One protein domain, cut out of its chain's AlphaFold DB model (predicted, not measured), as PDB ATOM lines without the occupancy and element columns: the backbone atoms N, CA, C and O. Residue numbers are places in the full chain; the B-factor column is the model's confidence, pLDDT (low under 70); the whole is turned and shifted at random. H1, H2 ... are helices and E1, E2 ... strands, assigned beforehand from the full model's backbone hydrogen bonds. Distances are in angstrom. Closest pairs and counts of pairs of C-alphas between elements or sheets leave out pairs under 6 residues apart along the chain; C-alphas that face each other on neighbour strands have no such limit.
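Overview. This is residues 6 to 134 of the 179 residues of the protein "Beta-secretase (Trinotate prediction)" of Henneguya salminicola (UniProt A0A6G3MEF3). The model is a loose, lengthwise arrangement of two strand regions: at one end a small sheet of E1, E5 and E4, and toward the other end a strongly twisted sheet of E2, E3 and E8, with the hairpin of E6 and E7 partly face to face with it as a loose sandwich. The short helices H1 and H2 sit between the two regions, and H3 lies over E3 near the far end. The printed part has 129 residues, with 61 of them, under half, in named elements, in the order E1 E2 E3 H1 E4 E5 H2 E6 E7 E8 H3; the class is mostly strand. The sheets run E1 - E5 - E4, E2 - E3 - E8 and E6 - E7, all antiparallel. The whole is loose, with a radius of gyration of the C-alphas of 17.2 A, and only just elongated, spanning 53 by 35 by 29 A.

Along the chain. E1, residues 14 to 17, begins at C-alpha 14 (139.425, 112.637, 102.028). E2 is residues 29 to 35, 19.0 A long, and E3 is residues 38 to 47, 24.3 A long, with a bend of 55 degrees at residue 41. H1 is residues 49 to 52, E4 residues 53 to 55, and E5 residues 66 to 71, 16.5 A long. H2 is residues 84 to 87. E6 is residues 90 to 95, 15.1 A, and E7 residues 100 to 105, 17.1 A. E8 is residues 119 to 125, 18.1 A, and H3, residues 130 to 133, ends at C-alpha 133 (149.199, 142.422, 86.437).

Arrangement. The pairing of E5 is staggered: residues 66 to 69 pair with E1, N 67 and O 16 at 2.8 A, and residues 69 to 71 with E4, N 70 and O 54 at 2.8 A. H1 only grazes this sheet. H1 and H2 touch, with closest C-alphas Leu 51 and Val 85 at 5.8 A. H2 only grazes the sheet E2 E3 E8. In the hairpin E2 and E3, N 31 and O 45 are 2.8 A apart; between E3 and E8, N 121 and O 44 are 2.8 A apart. In the hairpin E6 and E7, N 91 and O 104 are 2.8 A apart. The facing parts of the sandwich are 9.8 A centre to centre, their strands at 39 degrees. The closest C-alphas of E7 and E8 are Lys 105 and Lys 119, 6.2 A. H3 is on the sheet E2 E3 E8, over E3, at a height over the sheet of 9.3 A. The three helices are too short for an O i to N i+4 pair; each has its one O i to N i+3 pair within range.

Size, cuts and confidence. The two C-alphas farthest apart, those of His 62 and Asn 127, are 54.2 A apart. The printed part has no cut. The long links are E1 to E2, E5 to H2 and E7 to E8. The mean pLDDT of the printed part is 86.9; residues 57 to 64 and 109 to 115 are under 70.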
ATOM      1  N   GLN A   6     133.316 120.930 101.810       93.44
ATOM      2  CA  GLN A   6     134.134 121.066 103.016       93.44
ATOM      3  C   GLN A   6     135.578 120.583 102.816       93.44
ATOM      4  O   GLN A   6     136.475 121.071 103.501       93.44
ATOM      5  N   PHE A   7     135.824 119.684 101.858       93.56
ATOM      6  CA  PHE A   7     137.179 119.304 101.462       93.56
ATOM      7  C   PHE A   7     137.884 120.460 100.745       93.56
ATOM      8  O   PHE A   7     138.987 120.830 101.134       93.56
ATOM      9  N   TRP A   8     137.221 121.100  99.773       93.31
ATOM     10  CA  TRP A   8     137.767 122.264  99.056       93.31
ATOM     11  C   TRP A   8     137.999 123.483  99.952       93.31
ATOM     12  O   TRP A   8     138.843 124.321  99.658       93.31
ATOM     13  N   GLN A   9     137.254 123.590 101.049       92.88
ATOM     14  CA  GLN A   9     137.451 124.632 102.056       92.88
ATOM     15  C   GLN A   9     138.561 124.288 103.067       92.88
ATOM     16  O   GLN A   9     138.894 125.124 103.903       92.88
ATOM     17  N   GLY A  10     139.125 123.076 103.018       89.31
ATOM     18  CA  GLY A  10     140.171 122.604 103.931       89.31
ATOM     19  C   GLY A  10     139.667 122.092 105.289       89.31
ATOM     20  O   GLY A  10     140.477 121.685 106.126       89.31
ATOM     21  N   TYR A  11     138.350 122.065 105.518       89.25
ATOM     22  CA  TYR A  11     137.747 121.643 106.789       89.25
ATOM     23  C   TYR A  11     137.720 120.123 106.974       89.25
ATOM     24  O   TYR A  11     137.766 119.644 108.106       89.25
ATOM     25  N   GLN A  12     137.673 119.358 105.883       90.38
ATOM     26  CA  GLN A  12     137.636 117.895 105.910       90.38
ATOM     27  C   GLN A  12     138.813 117.266 105.163       90.38
ATOM     28  O   GLN A  12     139.398 117.870 104.263       90.38
ATOM     29  N   VAL A  13     139.126 116.026 105.539       91.81
ATOM     30  CA  VAL A  13     140.054 115.154 104.812       91.81
ATOM     31  C   VAL A  13     139.280 114.209 103.901       91.81
ATOM     32  O   VAL A  13     138.129 113.872 104.177       91.81
ATOM     33  N   MET A  14     139.919 113.753 102.831       91.19
ATOM     34  CA  MET A  14     139.425 112.637 102.028       91.19
ATOM     35  C   MET A  14     140.429 111.498 102.052       91.19
ATOM     36  O   MET A  14     141.621 111.725 101.857       91.19
ATOM     37  N   CYS A  15     139.935 110.285 102.273       90.75
ATOM     38  CA  CYS A  15     140.754 109.090 102.391       90.75
ATOM     39  C   CYS A  15     140.450 108.114 101.258       90.75
ATOM     40  O   CYS A  15     139.291 107.882 100.906       90.75
ATOM     41  N   TRP A  16     141.503 107.521 100.712       90.62
ATOM     42  CA  TRP A  16     141.432 106.443  99.731       90.62
ATOM     43  C   TRP A  16     142.271 105.269 100.216       90.62
ATOM     44  O   TRP A  16     143.187 105.458 101.011       90.62
ATOM     45  N   ALA A  17     141.984 104.059  99.735       89.31
ATOM     46  CA  ALA A  17     142.844 102.915 100.017       89.31
ATOM     47  C   ALA A  17     144.280 103.184  99.534       89.31
ATOM     48  O   ALA A  17     144.515 103.950  98.591       89.31
ATOM     49  N   PHE A  18     145.252 102.577 100.211       85.88
ATOM     50  CA  PHE A  18     146.662 102.760  99.889       85.88
ATOM     51  C   PHE A  18     146.934 102.473  98.402       85.88
ATOM     52  O   PHE A  18     146.517 101.448  97.866       85.88
ATOM     53  N   GLY A  19     147.614 103.401  97.722       83.81
ATOM     54  CA  GLY A  19     147.934 103.285  96.295       83.81
ATOM     55  C   GLY A  19     146.759 103.500  95.329       83.81
ATOM     56  O   GLY A  19     146.978 103.506  94.122       83.81
ATOM     57  N   THR A  20     145.532 103.724  95.817       90.12
ATOM     58  CA  THR A  20     144.344 103.943  94.969       90.12
ATOM     59  C   THR A  20     143.906 105.405  94.908       90.12
ATOM     60  O   THR A  20     142.798 105.695  94.455       90.12
ATOM     61  N   THR A  21     144.720 106.339  95.409       89.75
ATOM     62  CA  THR A  21     144.412 107.770  95.339       89.75
ATOM     63  C   THR A  21     144.332 108.207  93.871       89.75
ATOM     64  O   THR A  21     145.313 108.061  93.138       89.75
ATOM     65  N   PRO A  22     143.196 108.756  93.413       91.75
ATOM     66  CA  PRO A  22     142.978 109.026  91.998       91.75
ATOM     67  C   PRO A  22     143.564 110.378  91.572       91.75
ATOM     68  O   PRO A  22     142.837 111.285  91.171       91.75
ATOM     69  N   PHE A  23     144.887 110.537  91.658       90.56
ATOM     70  CA  PHE A  23     145.562 111.797  91.314       90.56
ATOM     71  C   PHE A  23     145.264 112.272  89.885       90.56
ATOM     72  O   PHE A  23     145.203 113.467  89.638       90.56
ATOM     73  N   ASN A  24     145.013 111.353  88.953       90.50
ATOM     74  CA  ASN A  24     144.662 111.652  87.563       90.50
ATOM     75  C   ASN A  24     143.290 112.328  87.377       90.50
ATOM     76  O   ASN A  24     143.033 112.873  86.309       90.50
ATOM     77  N   MET A  25     142.402 112.277  88.376       92.06
ATOM     78  CA  MET A  25     141.117 112.990  88.336       92.06
ATOM     79  C   MET A  25     141.240 114.458  88.761       92.06
ATOM     80  O   MET A  25     140.297 115.229  88.593       92.06
ATOM     81  N   PHE A  26     142.388 114.844  89.312       92.56
ATOM     82  CA  PHE A  26     142.666 116.194  89.774       92.56
ATOM     83  C   PHE A  26     143.521 116.942  88.737       92.56
ATOM     84  O   PHE A  26     144.429 116.351  88.151       92.56
ATOM     85  N   PRO A  27     143.253 118.233  88.480       94.38
ATOM     86  CA  PRO A  27     143.968 118.985  87.456       94.38
ATOM     87  C   PRO A  27     145.385 119.362  87.897       94.38
ATOM     88  O   PRO A  27     145.656 119.585  89.077       94.38
ATOM     89  N   GLU A  28     146.286 119.521  86.939       93.75
ATOM     90  CA  GLU A  28     147.543 120.234  87.170       93.75
ATOM     91  C   GLU A  28     147.274 121.744  87.263       93.75
ATOM     92  O   GLU A  28     146.372 122.269  86.605       93.75
ATOM     93  N   ILE A  29     148.052 122.457  88.081       93.81
ATOM     94  CA  ILE A  29     147.922 123.909  88.257       93.81
ATOM     95  C   ILE A  29     149.187 124.571  87.729       93.81
ATOM     96  O   ILE A  29     150.295 124.172  88.079       93.81
ATOM     97  N   THR A  30     149.015 125.595  86.894       94.69
ATOM     98  CA  THR A  30     150.123 126.357  86.314       94.69
ATOM     99  C   THR A  30     150.093 127.806  86.787       94.69
ATOM    100  O   THR A  30     149.060 128.465  86.696       94.69
ATOM    101  N   LEU A  31     151.235 128.308  87.255       93.88
ATOM    102  CA  LEU A  31     151.460 129.709  87.604       93.88
ATOM    103  C   LEU A  31     152.404 130.346  86.581       93.88
ATOM    104  O   LEU A  31     153.536 129.891  86.430       93.88
ATOM    105  N   SER A  32     151.954 131.399  85.900       94.25
ATOM    106  CA  SER A  32     152.825 132.245  85.075       94.25
ATOM    107  C   SER A  32     153.483 133.320  85.940       94.25
ATOM    108  O   SER A  32     152.793 134.042  86.656       94.25
ATOM    109  N   LEU A  33     154.805 133.447  85.850       94.06
ATOM    110  CA  LEU A  33     155.607 134.431  86.578       94.06
ATOM    111  C   LEU A  33     156.389 135.310  85.600       94.06
ATOM    112  O   LEU A  33     156.812 134.846  84.539       94.06
ATOM    113  N   SER A  34     156.594 136.580  85.952       93.94
ATOM    114  CA  SER A  34     157.377 137.513  85.140       93.94
ATOM    115  C   SER A  34     158.839 137.090  85.038       93.94
ATOM    116  O   SER A  34     159.448 136.642  86.005       93.94
ATOM    117  N   SER A  35     159.421 137.255  83.851       93.06
ATOM    118  CA  SER A  35     160.863 137.113  83.665       93.06
ATOM    119  C   SER A  35     161.577 138.421  84.004       93.06
ATOM    120  O   SER A  35     161.086 139.505  83.691       93.06
ATOM    121  N   THR A  36     162.781 138.321  84.565       91.31
ATOM    122  CA  THR A  36     163.664 139.472  84.807       91.31
ATOM    123  C   THR A  36     164.261 140.048  83.519       91.31
ATOM    124  O   THR A  36     164.682 141.200  83.503       91.31
ATOM    125  N   ASN A  37     164.247 139.293  82.416       90.31
ATOM    126  CA  ASN A  37     164.843 139.713  81.146       90.31
ATOM    127  C   ASN A  37     163.999 140.747  80.381       90.31
ATOM    128  O   ASN A  37     164.535 141.514  79.584       90.31
ATOM    129  N   SER A  38     162.671 140.733  80.543       92.56
ATOM    130  CA  SER A  38     161.757 141.626  79.819       92.56
ATOM    131  C   SER A  38     160.356 141.601  80.424       92.56
ATOM    132  O   SER A  38     159.847 140.545  80.792       92.56
ATOM    133  N   GLU A  39     159.672 142.747  80.406       92.50
ATOM    134  CA  GLU A  39     158.272 142.866  80.834       92.50
ATOM    135  C   GLU A  39     157.270 142.127  79.922       92.50
ATOM    136  O   GLU A  39     156.112 141.942  80.288       92.50
ATOM    137  N   TYR A  40     157.698 141.662  78.746       94.62
ATOM    138  CA  TYR A  40     156.874 140.870  77.822       94.62
ATOM    139  C   TYR A  40     157.189 139.377  77.882       94.62
ATOM    140  O   TYR A  40     156.674 138.610  77.069       94.62
ATOM    141  N   LEU A  41     158.046 138.953  78.812       94.94
ATOM    142  CA  LEU A  41     158.408 137.556  78.993       94.94
ATOM    143  C   LEU A  41     157.863 137.025  80.318       94.94
ATOM    144  O   LEU A  41     157.891 137.689  81.355       94.94
ATOM    145  N   GLU A  42     157.379 135.792  80.274       95.25
ATOM    146  CA  GLU A  42     157.017 135.002  81.447       95.25
ATOM    147  C   GLU A  42     157.614 133.609  81.357       95.25
ATOM    148  O   GLU A  42     157.922 133.127  80.273       95.25
ATOM    149  N   PHE A  43     157.733 132.942  82.490       95.31
ATOM    150  CA  PHE A  43     157.946 131.502  82.563       95.31
ATOM    151  C   PHE A  43     156.816 130.890  83.385       95.31
ATOM    152  O   PHE A  43     156.051 131.609  84.035       95.31
ATOM    153  N   ARG A  44     156.662 129.567  83.332       95.56
ATOM    154  CA  ARG A  44     155.539 128.895  83.994       95.56
ATOM    155  C   ARG A  44     156.008 127.808  84.935       95.56
ATOM    156  O   ARG A  44     156.873 127.011  84.581       95.56
ATOM    157  N   LEU A  45     155.390 127.760  86.103       94.50
ATOM    158  CA  LEU A  45     155.568 126.713  87.097       94.50
ATOM    159  C   LEU A  45     154.338 125.821  87.089       94.50
ATOM    160  O   LEU A  45     153.234 126.311  87.304       94.50
ATOM    161  N   LEU A  46     154.523 124.527  86.860       93.75
ATOM    162  CA  LEU A  46     153.457 123.537  86.939       93.75
ATOM    163  C   LEU A  46     153.620 122.685  88.185       93.75
ATOM    164  O   LEU A  46     154.668 122.070  88.392       93.75
ATOM    165  N   ILE A  47     152.554 122.628  88.975       91.88
ATOM    166  CA  ILE A  47     152.424 121.727  90.112       91.88
ATOM    167  C   ILE A  47     151.362 120.669  89.831       91.88
ATOM    168  O   ILE A  47     150.371 120.905  89.135       91.88
ATOM    169  N   THR A  48     151.574 119.495  90.406       92.12
ATOM    170  CA  THR A  48     150.696 118.346  90.236       92.12
ATOM    171  C   THR A  48     149.824 118.145  91.483       92.12
ATOM    172  O   THR A  48     150.139 118.680  92.554       92.12
ATOM    173  N   PRO A  49     148.735 117.363  91.388       92.44
ATOM    174  CA  PRO A  49     147.860 117.061  92.522       92.44
ATOM    175  C   PRO A  49     148.569 116.507  93.755       92.44
ATOM    176  O   PRO A  49     148.146 116.782  94.868       92.44
ATOM    177  N   GLN A  50     149.675 115.785  93.579       90.00
ATOM    178  CA  GLN A  50     150.486 115.236  94.668       90.00
ATOM    179  C   GLN A  50     151.047 116.313  95.607       90.00
ATOM    180  O   GLN A  50     151.359 116.000  96.750       90.00
ATOM    181  N   LEU A  51     151.186 117.558  95.140       89.69
ATOM    182  CA  LEU A  51     151.617 118.673  95.981       89.69
ATOM    183  C   LEU A  51     150.432 119.274  96.735       89.69
ATOM    184  O   LEU A  51     150.427 119.318  97.962       89.69
ATOM    185  N   TYR A  52     149.397 119.722  96.021       92.19
ATOM    186  CA  TYR A  52     148.290 120.443  96.658       92.19
ATOM    187  C   TYR A  52     147.280 119.539  97.383       92.19
ATOM    188  O   TYR A  52     146.426 120.046  98.116       92.19
ATOM    189  N   LEU A  53     147.369 118.219  97.212       92.06
ATOM    190  CA  LEU A  53     146.730 117.221  98.064       92.06
ATOM    191  C   LEU A  53     147.743 116.754  99.103       92.06
ATOM    192  O   LEU A  53     148.514 115.826  98.872       92.06
ATOM    193  N   ARG A  54     147.741 117.411 100.261       89.06
ATOM    194  CA  ARG A  54     148.713 117.133 101.317       89.06
ATOM    195  C   ARG A  54     148.255 115.953 102.154       89.06
ATOM    196  O   ARG A  54     147.148 115.993 102.689       89.06
ATOM    197  N   GLU A  55     149.108 114.944 102.295       87.31
ATOM    198  CA  GLU A  55     148.853 113.814 103.188       87.31
ATOM    199  C   GLU A  55     148.623 114.332 104.617       87.31
ATOM    200  O   GLU A  55     149.406 115.122 105.153       87.31
ATOM    201  N   ALA A  56     147.497 113.944 105.201       84.94
ATOM    202  CA  ALA A  56     147.141 114.269 106.566       84.94
ATOM    203  C   ALA A  56     147.412 113.041 107.427       84.94
ATOM    204  O   ALA A  56     146.736 112.024 107.281       84.94
ATOM    205  N   ASN A  57     148.370 113.159 108.344       68.69
ATOM    206  CA  ASN A  57     148.468 112.235 109.463       68.69
ATOM    207  C   ASN A  57     147.291 112.553 110.386       68.69
ATOM    208  O   ASN A  57     147.336 113.528 111.133       68.69
ATOM    209  N   ASP A  58     146.193 111.819 110.249       58.50
ATOM    210  CA  ASP A  58     145.090 111.922 111.195       58.50
ATOM    211  C   ASP A  58     145.361 110.946 112.342       58.50
ATOM    212  O   ASP A  58     145.325 109.731 112.141       58.50
ATOM    213  N   ASP A  59     145.636 111.477 113.534       53.72
ATOM    214  CA  ASP A  59     145.862 110.693 114.756       53.72
ATOM    215  C   ASP A  59     144.653 109.798 115.104       53.72
ATOM    216  O   ASP A  59     144.804 108.804 115.810       53.72
ATOM    217  N   ASN A  60     143.461 110.095 114.561       50.88
ATOM    218  CA  ASN A  60     142.253 109.281 114.725       50.88
ATOM    219  C   ASN A  60     142.037 108.242 113.609       50.88
ATOM    220  O   ASN A  60     141.104 107.435 113.686       50.88
ATOM    221  N   SER A  61     142.879 108.220 112.572       51.22
ATOM    222  CA  SER A  61     142.798 107.229 111.495       51.22
ATOM    223  C   SER A  61     143.520 105.939 111.891       51.22
ATOM    224  O   SER A  61     144.570 105.571 111.376       51.22
ATOM    225  N   HIS A  62     142.903 105.184 112.798       49.19
ATOM    226  CA  HIS A  62     143.317 103.830 113.198       49.19
ATOM    227  C   HIS A  62     143.305 102.783 112.056       49.19
ATOM    228  O   HIS A  62     143.453 101.589 112.312       49.19
ATOM    229  N   ASN A  63     143.159 103.195 110.793       56.97
ATOM    230  CA  ASN A  63     143.204 102.317 109.630       56.97
ATOM    231  C   ASN A  63     144.510 102.533 108.858       56.97
ATOM    232  O   ASN A  63     144.574 103.355 107.949       56.97
ATOM    233  N   LEU A  64     145.519 101.708 109.156       66.62
ATOM    234  CA  LEU A  64     146.819 101.620 108.459       66.62
ATOM    235  C   LEU A  64     146.727 101.279 106.948       66.62
ATOM    236  O   LEU A  64     147.737 100.993 106.310       66.62
ATOM    237  N   THR A  65     145.527 101.247 106.372       81.31
ATOM    238  CA  THR A  65     145.239 100.775 105.011       81.31
ATOM    239  C   THR A  65     144.795 101.887 104.060       81.31
ATOM    240  O   THR A  65     144.478 101.608 102.900       81.31
ATOM    241  N   GLN A  66     144.755 103.142 104.518       88.00
ATOM    242  CA  GLN A  66     144.285 104.286 103.736       88.00
ATOM    243  C   GLN A  66     145.265 105.462 103.782       88.00
ATOM    244  O   GLN A  66     145.911 105.694 104.796       88.00
ATOM    245  N   ASN A  67     145.315 106.227 102.689       86.94
ATOM    246  CA  ASN A  67     145.979 107.526 102.630       86.94
ATOM    247  C   ASN A  67     144.912 108.618 102.652       86.94
ATOM    248  O   ASN A  67     144.023 108.641 101.789       86.94
ATOM    249  N   CYS A  68     145.016 109.523 103.619       89.81
ATOM    250  CA  CYS A  68     144.121 110.660 103.783       89.81
ATOM    251  C   CYS A  68     144.807 111.948 103.341       89.81
ATOM    252  O   CYS A  68     145.983 112.157 103.624       89.81
ATOM    253  N   TYR A  69     144.071 112.831 102.673       91.62
ATOM    254  CA  TYR A  69     144.603 114.078 102.134       91.62
ATOM    255  C   TYR A  69     143.730 115.267 102.519       91.62
ATOM    256  O   TYR A  69     142.504 115.159 102.609       91.62
ATOM    257  N   ARG A  70     144.372 116.420 102.696       92.62
ATOM    258  CA  ARG A  70     143.752 117.745 102.795       92.62
ATOM    259  C   ARG A  70     144.012 118.532 101.521       92.62
ATOM    260  O   ARG A  70     145.091 118.440 100.936       92.62
ATOM    261  N   PHE A  71     143.047 119.355 101.134       94.44
ATOM    262  CA  PHE A  71     143.256 120.343 100.087       94.44
ATOM    263  C   PHE A  71     144.070 121.518 100.642       94.44
ATOM    264  O   PHE A  71     143.632 122.207 101.562       94.44
ATOM    265  N   ALA A  72     145.275 121.721 100.114       93.38
ATOM    266  CA  ALA A  72     146.254 122.670 100.642       93.38
ATOM    267  C   ALA A  72     146.244 124.034  99.929       93.38
ATOM    268  O   ALA A  72     147.234 124.765  99.963       93.38
ATOM    269  N   ILE A  73     145.133 124.379  99.277       94.44
ATOM    270  CA  ILE A  73     144.897 125.699  98.690       94.44
ATOM    271  C   ILE A  73     143.732 126.327  99.443       94.44
ATOM    272  O   ILE A  73     142.656 125.743  99.547       94.44
ATOM    273  N   SER A  74     143.948 127.530  99.960       93.31
ATOM    274  CA  SER A  74     142.970 128.246 100.771       93.31
ATOM    275  C   SER A  74     142.732 129.651 100.236       93.31
ATOM    276  O   SER A  74     143.614 130.271  99.639       93.31
ATOM    277  N   LYS A  75     141.537 130.182 100.504       93.06
ATOM    278  CA  LYS A  75     141.232 131.595 100.267       93.06
ATOM    279  C   LYS A  75     142.161 132.471 101.119       93.06
ATOM    280  O   LYS A  75     142.391 132.172 102.287       93.06
ATOM    281  N   SER A  76     142.643 133.566 100.540       91.19
ATOM    282  CA  SER A  76     143.385 134.619 101.235       91.19
ATOM    283  C   SER A  76     142.697 135.962 101.011       91.19
ATOM    284  O   SER A  76     142.181 136.220  99.925       91.19
ATOM    285  N   GLU A  77     142.689 136.805 102.040       89.56
ATOM    286  CA  GLU A  77     142.153 138.173 101.978       89.56
ATOM    287  C   GLU A  77     143.246 139.217 101.721       89.56
ATOM    288  O   GLU A  77     142.942 140.337 101.341       89.56
ATOM    289  N   LYS A  78     144.524 138.849 101.888       86.75
ATOM    290  CA  LYS A  78     145.674 139.771 101.814       86.75
ATOM    291  C   LYS A  78     146.525 139.593 100.553       86.75
ATOM    292  O   LYS A  78     147.668 140.033 100.509       86.75
ATOM    293  N   GLY A  79     145.992 138.900  99.548       87.38
ATOM    294  CA  GLY A  79     146.700 138.582  98.307       87.38
ATOM    295  C   GLY A  79     147.229 137.148  98.240       87.38
ATOM    296  O   GLY A  79     146.870 136.285  99.046       87.38
ATOM    297  N   ILE A  80     148.047 136.877  97.224       90.88
ATOM    298  CA  ILE A  80     148.505 135.527  96.873       90.88
ATOM    299  C   ILE A  80     149.733 135.156  97.708       90.88
ATOM    300  O   ILE A  80     150.738 135.860  97.695       90.88
ATOM    301  N   VAL A  81     149.668 134.008  98.387       93.06
ATOM    302  CA  VAL A  81     150.796 133.437  99.133       93.06
ATOM    303  C   VAL A  81     151.227 132.136  98.464       93.06
ATOM    304  O   VAL A  81     150.486 131.153  98.464       93.06
ATOM    305  N   ILE A  82     152.443 132.113  97.919       93.06
ATOM    306  CA  ILE A  82     153.070 130.890  97.405       93.06
ATOM    307  C   ILE A  82     153.726 130.175  98.591       93.06
ATOM    308  O   ILE A  82     154.851 130.480  98.976       93.06
ATOM    309  N   GLY A  83     152.970 129.277  99.225       90.69
ATOM    310  CA  GLY A  83     153.402 128.556 100.423       90.69
ATOM    311  C   GLY A  83     154.326 127.363 100.150       90.69
ATOM    312  O   GLY A  83     154.606 127.005  99.004       90.69
ATOM    313  N   ALA A  84     154.730 126.690 101.233       86.12
ATOM    314  CA  ALA A  84     155.639 125.539 101.204       86.12
ATOM    315  C   ALA A  84     155.204 124.439 100.222       86.12
ATOM    316  O   ALA A  84     156.029 123.933  99.478       86.12
ATOM    317  N   VAL A  85     153.906 124.143 100.143       86.50
ATOM    318  CA  VAL A  85     153.358 123.116  99.243       86.50
ATOM    319  C   VAL A  85     153.681 123.376  97.768       86.50
ATOM    320  O   VAL A  85     153.948 122.447  97.015       86.50
ATOM    321  N   PHE A  86     153.688 124.639  97.341       87.94
ATOM    322  CA  PHE A  86     154.131 124.983  95.991       87.94
ATOM    323  C   PHE A  86     155.649 124.883  95.869       87.94
ATOM    324  O   PHE A  86     156.154 124.356  94.882       87.94
ATOM    325  N   MET A  87     156.374 125.388  96.868       89.31
ATOM    326  CA  MET A  87     157.836 125.431  96.857       89.31
ATOM    327  C   MET A  87     158.483 124.044  96.928       89.31
ATOM    328  O   MET A  87     159.555 123.870  96.371       89.31
ATOM    329  N   GLU A  88     157.838 123.050  97.541       87.31
ATOM    330  CA  GLU A  88     158.325 121.663  97.610       87.31
ATOM    331  C   GLU A  88     158.508 121.033  96.219       87.31
ATOM    332  O   GLU A  88     159.387 120.190  96.031       87.31
ATOM    333  N   GLY A  89     157.743 121.490  95.221       88.38
ATOM    334  CA  GLY A  89     157.886 121.061  93.829       88.38
ATOM    335  C   GLY A  89     159.149 121.569  93.125       88.38
ATOM    336  O   GLY A  89     159.477 121.095  92.034       88.38
ATOM    337  N   PHE A  90     159.865 122.534  93.708       91.44
ATOM    338  CA  PHE A  90     160.926 123.271  93.026       91.44
ATOM    339  C   PHE A  90     162.157 123.473  93.907       91.44
ATOM    340  O   PHE A  90     162.095 123.549  95.128       91.44
ATOM    341  N   TYR A  91     163.308 123.602  93.261       92.50
ATOM    342  CA  TYR A  91     164.463 124.212  93.893       92.50
ATOM    343  C   TYR A  91     164.314 125.730  93.781       92.50
ATOM    344  O   TYR A  91     164.261 126.265  92.671       92.50
ATOM    345  N   VAL A  92     164.192 126.408  94.924       94.38
ATOM    346  CA  VAL A  92     163.908 127.849  94.995       94.38
ATOM    347  C   VAL A  92     165.146 128.603  95.466       94.38
ATOM    348  O   VAL A  92     165.708 128.293  96.516       94.38
ATOM    349  N   ILE A  93     165.553 129.615  94.701       95.69
ATOM    350  CA  ILE A  93     166.702 130.473  94.994       95.69
ATOM    351  C   ILE A  93     166.191 131.865  95.348       95.69
ATOM    352  O   ILE A  93     165.557 132.524  94.527       95.69
ATOM    353  N   PHE A  94     166.506 132.329  96.553       96.50
ATOM    354  CA  PHE A  94     166.236 133.696  96.995       96.50
ATOM    355  C   PHE A  94     167.485 134.556  96.786       96.50
ATOM    356  O   PHE A  94     168.309 134.704  97.690       96.50
ATOM    357  N   ASP A  95     167.638 135.103  95.585       97.38
ATOM    358  CA  ASP A  95     168.771 135.950  95.219       97.38
ATOM    359  C   ASP A  95     168.485 137.404  95.615       97.38
ATOM    360  O   ASP A  95     167.916 138.204  94.869       97.38
ATOM    361  N   ARG A  96     168.851 137.722  96.858       96.50
ATOM    362  CA  ARG A  96     168.632 139.045  97.456       96.50
ATOM    363  C   ARG A  96     169.554 140.114  96.878       96.50
ATOM    364  O   ARG A  96     169.161 141.273  96.868       96.50
ATOM    365  N   GLU A  97     170.744 139.738  96.415       97.94
ATOM    366  CA  GLU A  97     171.711 140.672  95.829       97.94
ATOM    367  C   GLU A  97     171.171 141.246  94.514       97.94
ATOM    368  O   GLU A  97     171.199 142.458  94.317       97.94
ATOM    369  N   ASN A  98     170.560 140.396  93.680       96.50
ATOM    370  CA  ASN A  98     169.946 140.811  92.415       96.50
ATOM    371  C   ASN A  98     168.426 141.050  92.504       96.50
ATOM    372  O   ASN A  98     167.780 141.267  91.482       96.50
ATOM    373  N   SER A  99     167.842 141.023  93.708       95.31
ATOM    374  CA  SER A  99     166.403 141.247  93.947       95.31
ATOM    375  C   SER A  99     165.479 140.354  93.101       95.31
ATOM    376  O   SER A  99     164.471 140.812  92.563       95.31
ATOM    377  N   GLN A 100     165.812 139.067  92.980       95.25
ATOM    378  CA  GLN A 100     165.077 138.109  92.150       95.25
ATOM    379  C   GLN A 100     164.868 136.765  92.858       95.25
ATOM    380  O   GLN A 100     165.593 136.395  93.782       95.25
ATOM    381  N   ILE A 101     163.861 136.015  92.406       95.69
ATOM    382  CA  ILE A 101     163.591 134.653  92.879       95.69
ATOM    383  C   ILE A 101     163.718 133.700  91.694       95.69
ATOM    384  O   ILE A 101     163.039 133.861  90.679       95.69
ATOM    385  N   GLY A 102     164.600 132.712  91.829       95.25
ATOM    386  CA  GLY A 102     164.832 131.673  90.833       95.25
ATOM    387  C   GLY A 102     164.082 130.388  91.169       95.25
ATOM    388  O   GLY A 102     163.979 130.009  92.334       95.25
ATOM    389  N   PHE A 103     163.606 129.694  90.136       94.50
ATOM    390  CA  PHE A 103     162.962 128.388  90.254       94.50
ATOM    391  C   PHE A 103     163.617 127.396  89.299       94.50
ATOM    392  O   PHE A 103     163.806 127.688  88.118       94.50
ATOM    393  N   ALA A 104     163.918 126.205  89.800       92.19
ATOM    394  CA  ALA A 104     164.402 125.083  89.011       92.19
ATOM    395  C   ALA A 104     163.673 123.795  89.407       92.19
ATOM    396  O   ALA A 104     162.991 123.730  90.433       92.19
ATOM    397  N   LYS A 105     163.808 122.752  88.582       88.75
ATOM    398  CA  LYS A 105     163.290 121.421  88.915       88.75
ATOM    399  C   LYS A 105     163.924 120.947  90.230       88.75
ATOM    400  O   LYS A 105     165.142 121.003  90.365       88.75
ATOM    401  N   SER A 106     163.098 120.483  91.169       85.75
ATOM    402  CA  SER A 106     163.577 119.823  92.385       85.75
ATOM    403  C   SER A 106     163.888 118.350  92.120       85.75
ATOM    404  O   SER A 106     163.183 117.676  91.370       85.75
ATOM    405  N   ASN A 107     164.935 117.852  92.767       79.38
ATOM    406  CA  ASN A 107     165.348 116.448  92.762       79.38
ATOM    407  C   ASN A 107     164.788 115.719  94.002       79.38
ATOM    408  O   ASN A 107     164.866 114.496  94.118       79.38
ATOM    409  N   CYS A 108     164.265 116.480  94.970       70.44
ATOM    410  CA  CYS A 108     163.654 115.954  96.182       70.44
ATOM    411  C   CYS A 108     162.341 115.258  95.805       70.44
ATOM    412  O   CYS A 108     161.452 115.899  95.267       70.44
ATOM    413  N   GLY A 109     162.218 113.954  96.057       60.06
ATOM    414  CA  GLY A 109     161.006 113.188  95.731       60.06
ATOM    415  C   GLY A 109     161.169 112.154  94.617       60.06
ATOM    416  O   GLY A 109     160.392 111.209  94.577       60.06
ATOM    417  N   GLU A 110     162.230 112.218  93.802       52.31
ATOM    418  CA  GLU A 110     162.528 111.164  92.809       52.31
ATOM    419  C   GLU A 110     162.816 109.804  93.479       52.31
ATOM    420  O   GLU A 110     162.447 108.757  92.957       52.31
ATOM    421  N   ASN A 111     163.368 109.838  94.702       48.72
ATOM    422  CA  ASN A 111     163.574 108.681  95.586       48.72
ATOM    423  C   ASN A 111     162.689 108.718  96.858       48.72
ATOM    424  O   ASN A 111     162.914 107.946  97.790       48.72
ATOM    425  N   GLY A 112     161.737 109.656  96.949       51.62
ATOM    426  CA  GLY A 112     160.870 109.873  98.118       51.62
ATOM    427  C   GLY A 112     159.416 109.456  97.864       51.62
ATOM    428  O   GLY A 112     159.060 109.051  96.765       51.62
ATOM    429  N   ARG A 113     158.539 109.570  98.875       55.50
ATOM    430  CA  ARG A 113     157.102 109.229  98.735       55.50
ATOM    431  C   ARG A 113     156.344 110.123  97.741       55.50
ATOM    432  O   ARG A 113     155.312 109.714  97.218       55.50
ATOM    433  N   LEU A 114     156.843 111.331  97.486       62.62
ATOM    434  CA  LEU A 114     156.217 112.316  96.609       62.62
ATOM    435  C   LEU A 114     156.844 112.235  95.210       62.62
ATOM    436  O   LEU A 114     157.879 112.842  94.956       62.62
ATOM    437  N   ASN A 115     156.206 111.503  94.293       60.84
ATOM    438  CA  ASN A 115     156.551 111.545  92.867       60.84
ATOM    439  C   ASN A 115     156.105 112.897  92.279       60.84
ATOM    440  O   ASN A 115     154.982 113.037  91.783       60.84
ATOM    441  N   ILE A 116     156.963 113.909  92.412       71.50
ATOM    442  CA  ILE A 116     156.684 115.278  91.977       71.50
ATOM    443  C   ILE A 116     157.122 115.485  90.525       71.50
ATOM    444  O   ILE A 116     158.262 115.822  90.218       71.50
ATOM    445  N   ASN A 117     156.177 115.345  89.598       81.75
ATOM    446  CA  ASN A 117     156.385 115.687  88.187       81.75
ATOM    447  C   ASN A 117     156.223 117.193  87.915       81.75
ATOM    448  O   ASN A 117     155.744 117.593  86.853       81.75
ATOM    449  N   SER A 118     156.620 118.035  88.871       88.81
ATOM    450  CA  SER A 118     156.588 119.489  88.733       88.81
ATOM    451  C   SER A 118     157.581 119.961  87.679       88.81
ATOM    452  O   SER A 118     158.678 119.416  87.529       88.81
ATOM    453  N   LYS A 119     157.182 120.975  86.907       91.62
ATOM    454  CA  LYS A 119     157.952 121.450  85.751       91.62
ATOM    455  C   LYS A 119     158.086 122.958  85.767       91.62
ATOM    456  O   LYS A 119     157.127 123.676  86.037       91.62
ATOM    457  N   VAL A 120     159.282 123.416  85.414       93.69
ATOM    458  CA  VAL A 120     159.529 124.797  85.010       93.69
ATOM    459  C   VAL A 120     159.526 124.804  83.490       93.69
ATOM    460  O   VAL A 120     160.379 124.180  82.857       93.69
ATOM    461  N   PHE A 121     158.532 125.451  82.897       93.50
ATOM    462  CA  PHE A 121     158.498 125.661  81.459       93.50
ATOM    463  C   PHE A 121     159.308 126.898  81.086       93.50
ATOM    464  O   PHE A 121     159.404 127.847  81.865       93.50
ATOM    465  N   GLY A 122     159.875 126.869  79.878       83.50
ATOM    466  CA  GLY A 122     160.690 127.951  79.337       83.50
ATOM    467  C   GLY A 122     159.927 129.264  79.146       83.50
ATOM    468  O   GLY A 122     158.763 129.412  79.512       83.50
ATOM    469  N   THR A 123     160.609 130.242  78.561       87.50
ATOM    470  CA  THR A 123     160.075 131.597  78.413       87.50
ATOM    471  C   THR A 123     159.007 131.686  77.324       87.50
ATOM    472  O   THR A 123     159.259 131.327  76.173       87.50
ATOM    473  N   TYR A 124     157.850 132.243  77.666       92.69
ATOM    474  CA  TYR A 124     156.764 132.585  76.756       92.69
ATOM    475  C   TYR A 124     156.698 134.098  76.563       92.69
ATOM    476  O   TYR A 124     156.892 134.866  77.506       92.69
ATOM    477  N   LYS A 125     156.394 134.525  75.336       93.88
ATOM    478  CA  LYS A 125     156.153 135.932  75.017       93.88
ATOM    479  C   LYS A 125     154.682 136.271  75.239       93.88
ATOM    480  O   LYS A 125     153.805 135.544  74.773       93.88
ATOM    481  N   ARG A 126     154.422 137.383  75.919       92.44
ATOM    482  CA  ARG A 126     153.089 137.950  76.130       92.44
ATOM    483  C   ARG A 126     152.871 139.142  75.203       92.44
ATOM    484  O   ARG A 126     153.821 139.829  74.835       92.44
ATOM    485  N   ASN A 127     151.611 139.393  74.860       92.56
ATOM    486  CA  ASN A 127     151.225 140.568  74.075       92.56
ATOM    487  C   ASN A 127     151.233 141.852  74.920       92.56
ATOM    488  O   ASN A 127     151.630 142.899  74.421       92.56
ATOM    489  N   ASN A 128     150.857 141.750  76.198       91.50
ATOM    490  CA  ASN A 128     150.810 142.871  77.136       91.50
ATOM    491  C   ASN A 128     151.976 142.807  78.130       91.50
ATOM    492  O   ASN A 128     152.517 141.725  78.395       91.50
ATOM    493  N   SER A 129     152.342 143.951  78.712       91.06
ATOM    494  CA  SER A 129     153.376 144.022  79.752       91.06
ATOM    495  C   SER A 129     152.904 143.334  81.039       91.06
ATOM    496  O   SER A 129     151.738 143.447  81.411       91.06
ATOM    497  N   VAL A 130     153.806 142.653  81.772       89.56
ATOM    498  CA  VAL A 130     153.451 142.084  83.092       89.56
ATOM    499  C   VAL A 130     153.089 143.193  84.077       89.56
ATOM    500  O   VAL A 130     152.438 142.922  85.080       89.56
ATOM    501  N   ARG A 131     153.519 144.436  83.824       86.81
ATOM    502  CA  ARG A 131     153.251 145.579  84.704       86.81
ATOM    503  C   ARG A 131     151.756 145.795  84.941       86.81
ATOM    504  O   ARG A 131     151.381 146.206  86.029       86.81
ATOM    505  N   GLU A 132     150.915 145.432  83.975       87.44
ATOM    506  CA  GLU A 132     149.452 145.490  84.097       87.44
ATOM    507  C   GLU A 132     148.886 144.492  85.124       87.44
ATOM    508  O   GLU A 132     147.781 144.684  85.624       87.44
ATOM    509  N   CYS A 133     149.620 143.424  85.454       88.06
ATOM    510  CA  CYS A 133     149.199 142.422  86.437       88.06
ATOM    511  C   CYS A 133     149.504 142.831  87.881       88.06
ATOM    512  O   CYS A 133     148.995 142.200  88.808       88.06
ATOM    513  N   TYR A 134     150.350 143.843  88.087       84.19
ATOM    514  CA  TYR A 134     150.623 144.349  89.423       84.19
ATOM    515  C   TYR A 134     149.426 145.181  89.861       84.19
ATOM    516  O   TYR A 134     149.058 146.163  89.215       84.19
TER     517      TYR A 134